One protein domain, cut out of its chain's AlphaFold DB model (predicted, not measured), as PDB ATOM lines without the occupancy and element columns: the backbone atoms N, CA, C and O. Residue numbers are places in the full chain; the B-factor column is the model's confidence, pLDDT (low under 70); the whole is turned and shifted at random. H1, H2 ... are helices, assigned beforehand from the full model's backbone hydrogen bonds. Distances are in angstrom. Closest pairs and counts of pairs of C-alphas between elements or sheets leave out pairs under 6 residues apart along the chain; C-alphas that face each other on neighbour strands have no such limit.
ATOM      1  N   GLY A 118      18.375  -0.744  -1.006       45.62
ATOM      2  CA  GLY A 118      19.052  -1.667  -0.114       45.62
ATOM      3  C   GLY A 118      20.507  -1.779  -0.546       45.62
ATOM      4  O   GLY A 118      20.795  -1.930  -1.731       45.62
ATOM      5  N   GLU A 119      21.422  -1.720   0.415       46.59
ATOM      6  CA  GLU A 119      22.850  -1.943   0.213       46.59
ATOM      7  C   GLU A 119      23.065  -3.299  -0.489       46.59
ATOM      8  O   GLU A 119      22.928  -4.365   0.119       46.59
ATOM      9  N   VAL A 120      23.347  -3.284  -1.798       56.12
ATOM     10  CA  VAL A 120      23.544  -4.515  -2.578       56.12
ATOM     11  C   VAL A 120      24.929  -5.082  -2.258       56.12
ATOM     12  O   VAL A 120      25.895  -4.926  -3.004       56.12
ATOM     13  N   THR A 121      25.041  -5.756  -1.117       57.50
ATOM     14  CA  THR A 121      26.236  -6.503  -0.707       57.50
ATOM     15  C   THR A 121      26.219  -7.885  -1.366       57.50
ATOM     16  O   THR A 121      25.724  -8.869  -0.825       57.50
ATOM     17  N   GLY A 122      26.725  -7.961  -2.597       69.75
ATOM     18  CA  GLY A 122      26.770  -9.202  -3.375       69.75
ATOM     19  C   GLY A 122      28.135  -9.481  -3.998       69.75
ATOM     20  O   GLY A 122      28.887  -8.564  -4.340       69.75
ATOM     21  N   GLU A 123      28.454 -10.763  -4.182       81.88
ATOM     22  CA  GLU A 123      29.569 -11.183  -5.032       81.88
ATOM     23  C   GLU A 123      29.149 -11.252  -6.508       81.88
ATOM     24  O   GLU A 123      28.041 -11.669  -6.855       81.88
ATOM     25  N   PHE A 124      30.068 -10.889  -7.406       82.38
ATOM     26  CA  PHE A 124      29.886 -11.106  -8.838       82.38
ATOM     27  C   PHE A 124      30.042 -12.584  -9.198       82.38
ATOM     28  O   PHE A 124      30.979 -13.255  -8.740       82.38
ATOM     29  N   ALA A 125      29.193 -13.064 -10.110       80.19
ATOM     30  CA  ALA A 125      29.387 -14.339 -10.785       80.19
ATOM     31  C   ALA A 125      30.812 -14.428 -11.365       80.19
ATOM     32  O   ALA A 125      31.341 -13.416 -11.840       80.19
ATOM     33  N   PRO A 126      31.441 -15.620 -11.397       82.12
ATOM     34  CA  PRO A 126      32.858 -15.772 -11.739       82.12
ATOM     35  C   PRO A 126      33.299 -15.056 -13.024       82.12
ATOM     36  O   PRO A 126      34.366 -14.449 -13.058       82.12
ATOM     37  N   ARG A 127      32.458 -15.063 -14.068       78.69
ATOM     38  CA  ARG A 127      32.731 -14.388 -15.350       78.69
ATOM     39  C   ARG A 127      32.678 -12.860 -15.287       78.69
ATOM     40  O   ARG A 127      33.327 -12.197 -16.094       78.69
ATOM     41  N   LEU A 128      31.913 -12.312 -14.349       79.69
ATOM     42  CA  LEU A 128      31.657 -10.879 -14.200       79.69
ATOM     43  C   LEU A 128      32.574 -10.230 -13.165       79.69
ATOM     44  O   LEU A 128      32.647  -9.012 -13.122       79.69
ATOM     45  N   ARG A 129      33.339 -11.013 -12.395       83.94
ATOM     46  CA  ARG A 129      34.256 -10.507 -11.358       83.94
ATOM     47  C   ARG A 129      35.310  -9.524 -11.846       83.94
ATOM     48  O   ARG A 129      35.787  -8.767 -11.032       83.94
ATOM     49  N   SER A 130      35.679  -9.569 -13.130       81.88
ATOM     50  CA  SER A 130      36.641  -8.627 -13.731       81.88
ATOM     51  C   SER A 130      35.979  -7.431 -14.419       81.88
ATOM     52  O   SER A 130      36.664  -6.559 -14.957       81.88
ATOM     53  N   LEU A 131      34.648  -7.448 -14.540       80.56
ATOM     54  CA  LEU A 131      33.898  -6.442 -15.281       80.56
ATOM     55  C   LEU A 131      33.945  -5.068 -14.595       80.56
ATOM     56  O   LEU A 131      34.180  -4.097 -15.318       80.56
ATOM     57  N   PRO A 132      33.781  -4.949 -13.260       79.31
ATOM     58  CA  PRO A 132      33.875  -3.666 -12.574       79.31
ATOM     59  C   PRO A 132      35.232  -3.000 -12.789       79.31
ATOM     60  O   PRO A 132      35.274  -1.869 -13.256       79.31
ATOM     61  N   GLU A 133      36.336  -3.710 -12.567       78.38
ATOM     62  CA  GLU A 133      37.690  -3.148 -12.632       78.38
ATOM     63  C   GLU A 133      38.030  -2.717 -14.060       78.38
ATOM     64  O   GLU A 133      38.548  -1.626 -14.298       78.38
ATOM     65  N   ARG A 134      37.666  -3.543 -15.045       78.88
ATOM     66  CA  ARG A 134      37.914  -3.245 -16.462       78.88
ATOM     67  C   ARG A 134      37.064  -2.106 -17.015       78.88
ATOM     68  O   ARG A 134      37.394  -1.587 -18.074       78.88
ATOM     69  N   SER A 135      35.964  -1.756 -16.355       74.81
ATOM     70  CA  SER A 135      35.061  -0.677 -16.770       74.81
ATOM     71  C   SER A 135      35.261   0.602 -15.951       74.81
ATOM     72  O   SER A 135      34.401   1.474 -15.973       74.81
ATOM     73  N   SER A 136      36.328   0.703 -15.144       72.56
ATOM     74  CA  SER A 136      36.563   1.849 -14.242       72.56
ATOM     75  C   SER A 136      37.412   2.969 -14.843       72.56
ATOM     76  O   SER A 136      37.689   3.954 -14.167       72.56
ATOM     77  N   VAL A 137      37.848   2.845 -16.095       76.69
ATOM     78  CA  VAL A 137      38.659   3.891 -16.728       76.69
ATOM     79  C   VAL A 137      37.798   5.129 -16.969       76.69
ATOM     80  O   VAL A 137      36.757   5.038 -17.613       76.69
ATOM     81  N   GLY A 138      38.263   6.282 -16.484       70.75
ATOM     82  CA  GLY A 138      37.608   7.575 -16.702       70.75
ATOM     83  C   GLY A 138      36.465   7.900 -15.737       70.75
ATOM     84  O   GLY A 138      35.759   8.868 -15.987       70.75
ATOM     85  N   LEU A 139      36.286   7.123 -14.662       75.75
ATOM     86  CA  LEU A 139      35.301   7.407 -13.614       75.75
ATOM     87  C   LEU A 139      35.880   8.350 -12.546       75.75
ATOM     88  O   LEU A 139      37.037   8.189 -12.147       75.75
ATOM     89  N   SER A 140      35.082   9.317 -12.087       78.69
ATOM     90  CA  SER A 140      35.403  10.210 -10.966       78.69
ATOM     91  C   SER A 140      35.198   9.517  -9.613       78.69
ATOM     92  O   SER A 140      34.686   8.404  -9.548       78.69
ATOM     93  N   GLU A 141      35.579  10.173  -8.513       77.25
ATOM     94  CA  GLU A 141      35.322   9.667  -7.157       77.25
ATOM     95  C   GLU A 141      33.817   9.381  -6.948       77.25
ATOM     96  O   GLU A 141      32.976  10.175  -7.366       77.25
ATOM     97  N   GLY A 142      33.478   8.223  -6.365       73.19
ATOM     98  CA  GLY A 142      32.100   7.764  -6.099       73.19
ATOM     99  C   GLY A 142      31.413   6.990  -7.238       73.19
ATOM    100  O   GLY A 142      30.640   6.065  -6.987       73.19
ATOM    101  N   GLN A 143      31.749   7.273  -8.499       77.88
ATOM    102  CA  GLN A 143      31.179   6.566  -9.657       77.88
ATOM    103  C   GLN A 143      31.536   5.062  -9.741       77.88
ATOM    104  O   GLN A 143      30.722   4.277 -10.243       77.88
ATOM    105  N   PRO A 144      32.727   4.596  -9.303       79.81
ATOM    106  CA  PRO A 144      33.036   3.170  -9.252       79.81
ATOM    107  C   PRO A 144      32.069   2.382  -8.365       79.81
ATOM    108  O   PRO A 144      31.662   1.282  -8.756       79.81
ATOM    109  N   GLU A 145      31.687   2.939  -7.218       80.56
ATOM    110  CA  GLU A 145      30.738   2.357  -6.271       80.56
ATOM    111  C   GLU A 145      29.327   2.296  -6.868       80.56
ATOM    112  O   GLU A 145      28.733   1.216  -6.900       80.56
ATOM    113  N   GLU A 146      28.834   3.394  -7.446       80.12
ATOM    114  CA  GLU A 146      27.521   3.444  -8.113       80.12
ATOM    115  C   GLU A 146      27.423   2.439  -9.268       80.12
ATOM    116  O   GLU A 146      26.467   1.666  -9.387       80.12
ATOM    117  N   LYS A 147      28.457   2.378 -10.113       81.81
ATOM    118  CA  LYS A 147      28.534   1.394 -11.196       81.81
ATOM    119  C   LYS A 147      28.565  -0.028 -10.649       81.81
ATOM    120  O   LYS A 147      27.931  -0.917 -11.220       81.81
ATOM    121  N   ARG A 148      29.343  -0.279  -9.593       83.12
ATOM    122  CA  ARG A 148      29.407  -1.602  -8.961       83.12
ATOM    123  C   ARG A 148      28.014  -2.014  -8.495       83.12
ATOM    124  O   ARG A 148      27.609  -3.141  -8.782       83.12
ATOM    125  N   GLU A 149      27.286  -1.118  -7.844       83.44
ATOM    126  CA  GLU A 149      25.916  -1.367  -7.406       83.44
ATOM    127  C   GLU A 149      24.986  -1.652  -8.594       83.44
ATOM    128  O   GLU A 149      24.266  -2.653  -8.587       83.44
ATOM    129  N   LEU A 150      25.064  -0.855  -9.665       83.44
ATOM    130  CA  LEU A 150      24.292  -1.067 -10.890       83.44
ATOM    131  C   LEU A 150      24.577  -2.437 -11.526       83.44
ATOM    132  O   LEU A 150      23.647  -3.154 -11.906       83.44
ATOM    133  N   LEU A 151      25.852  -2.824 -11.627       84.44
ATOM    134  CA  LEU A 151      26.265  -4.117 -12.179       84.44
ATOM    135  C   LEU A 151      25.821  -5.288 -11.298       84.44
ATOM    136  O   LEU A 151      25.507  -6.352 -11.830       84.44
ATOM    137  N   LEU A 152      25.794  -5.119  -9.973       84.50
ATOM    138  CA  LEU A 152      25.257  -6.129  -9.060       84.50
ATOM    139  C   LEU A 152      23.739  -6.244  -9.202       84.50
ATOM    140  O   LEU A 152      23.223  -7.356  -9.327       84.50
ATOM    141  N   ARG A 153      23.038  -5.109  -9.262       86.06
ATOM    142  CA  ARG A 153      21.580  -5.035  -9.423       86.06
ATOM    143  C   ARG A 153      21.109  -5.647 -10.743       86.06
ATOM    144  O   ARG A 153      20.042  -6.244 -10.784       86.06
ATOM    145  N   ARG A 154      21.897  -5.494 -11.810       82.69
ATOM    146  CA  ARG A 154      21.594  -5.978 -13.170       82.69
ATOM    147  C   ARG A 154      22.428  -7.189 -13.585       82.69
ATOM    148  O   ARG A 154      22.579  -7.471 -14.773       82.69
ATOM    149  N   GLN A 155      23.002  -7.906 -12.620       83.06
ATOM    150  CA  GLN A 155      23.864  -9.061 -12.885       83.06
ATOM    151  C   GLN A 155      23.120 -10.200 -13.610       83.06
ATOM    152  O   GLN A 155      23.740 -11.053 -14.242       83.06
ATOM    153  N   ASP A 156      21.793 -10.226 -13.512       81.31
ATOM    154  CA  ASP A 156      20.885 -11.129 -14.215       81.31
ATOM    155  C   ASP A 156      20.823 -10.892 -15.733       81.31
ATOM    156  O   ASP A 156      20.526 -11.832 -16.466       81.31
ATOM    157  N   LEU A 157      21.152  -9.687 -16.212       82.69
ATOM    158  CA  LEU A 157      21.176  -9.365 -17.645       82.69
ATOM    159  C   LEU A 157      22.411  -9.912 -18.369       82.69
ATOM    160  O   LEU A 157      22.421 -10.021 -19.596       82.69
ATOM    161  N   PHE A 158      23.476 -10.225 -17.631       83.31
ATOM    162  CA  PHE A 158      24.730 -10.682 -18.211       83.31
ATOM    163  C   PHE A 158      24.816 -12.204 -18.210       83.31
ATOM    164  O   PHE A 158      24.567 -12.855 -17.198       83.31
ATOM    165  N   SER A 159      25.289 -12.763 -19.325       80.94
ATOM    166  CA  SER A 159      25.561 -14.195 -19.422       80.94
ATOM    167  C   SER A 159      26.620 -14.627 -18.402       80.94
ATOM    168  O   SER A 159      27.774 -14.174 -18.422       80.94
ATOM    169  N   LYS A 160      26.240 -15.548 -17.517       80.38
ATOM    170  CA  LYS A 160      27.091 -16.047 -16.424       80.38
ATOM    171  C   LYS A 160      28.063 -17.137 -16.880       80.38
ATOM    172  O   LYS A 160      29.017 -17.450 -16.169       80.38
ATOM    173  N   GLY A 161      27.876 -17.692 -18.078       73.81
ATOM    174  CA  GLY A 161      28.662 -18.816 -18.587       73.81
ATOM    175  C   GLY A 161      28.401 -19.097 -20.062       73.81
ATOM    176  O   GLY A 161      27.485 -18.549 -20.657       73.81
ATOM    177  N   SER A 162      29.212 -19.955 -20.682       69.25
ATOM    178  CA  SER A 162      29.045 -20.272 -22.109       69.25
ATOM    179  C   SER A 162      27.717 -20.940 -22.451       69.25
ATOM    180  O   SER A 162      27.268 -20.865 -23.589       69.25
ATOM    181  N   MET A 163      27.098 -21.560 -21.450       67.69
ATOM    182  CA  MET A 163      25.839 -22.291 -21.557       67.69
ATOM    183  C   MET A 163      24.650 -21.512 -20.988       67.69
ATOM    184  O   MET A 163      23.534 -22.022 -20.971       67.69
ATOM    185  N   ASP A 164      24.869 -20.275 -20.537       75.75
ATOM    186  CA  ASP A 164      23.794 -19.369 -20.142       75.75
ATOM    187  C   ASP A 164      23.246 -18.691 -21.402       75.75
ATOM    188  O   ASP A 164      23.622 -17.572 -21.757       75.75
ATOM    189  N   LEU A 165      22.478 -19.478 -22.161       72.75
ATOM    190  CA  LEU A 165      22.082 -19.166 -23.534       72.75
ATOM    191  C   LEU A 165      20.834 -18.283 -23.631       72.75
ATOM    192  O   LEU A 165      20.535 -17.837 -24.737       72.75
ATOM    193  N   GLY A 166      20.151 -18.010 -22.510       73.69
ATOM    194  CA  GLY A 166      18.925 -17.209 -22.453       73.69
ATOM    195  C   GLY A 166      17.771 -17.786 -23.290       73.69
ATOM    196  O   GLY A 166      17.967 -18.520 -24.253       73.69
ATOM    197  N   GLN A 167      16.521 -17.478 -22.942       76.62
ATOM    198  CA  GLN A 167      15.376 -17.778 -23.814       76.62
ATOM    199  C   GLN A 167      14.320 -16.684 -23.710       76.62
ATOM    200  O   GLN A 167      13.901 -16.329 -22.610       76.62
TER     201      GLN A 167
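What this domain is: This is residues 118 to 167 of the 287 residues of an uncharacterized protein of Strongylocentrotus purpuratus (UniProt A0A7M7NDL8). This is a piece with little regular structure: a helix, H2, with one short helical turn, H1, packed on it and long stretches without a named element at both ends of the printed part. The last of these, residues 154 to 167, runs away from H2 and makes much of the length. The printed part has 50 residues with two named helices, H1 then H2, and no named strand; its class is all helix, though these helices hold only 15 residues. It is only just loose, close to compact, with a radius of gyration of the C-alphas of 11.9 A and spans of 37 by 26 by 17 A.

Where its parts are: After residues 118 to 130, H1 is residues 131 to 134, beginning at C-alpha 131 (33.898, -6.442, -15.281). H2 is residues 143 to 153, 15.1 A long, ending at C-alpha 153 (21.580, -5.035, -9.423).

How they stand to each other: H1 and H2 touch; their closest C-alphas, of Pro 132 and Arg 148, are 6.1 A apart. A short link of 8 residues joins them. Every O i to N i+4 pair in H2 is within hydrogen-bond range; H1 is too short for one.

The domain as a whole: The C-alphas farthest apart, of Glu 141 and Gln 167, are 37.8 A apart. The printed part has no cut. Residues 118 to 122 and 162 to 163 have pLDDT under 70.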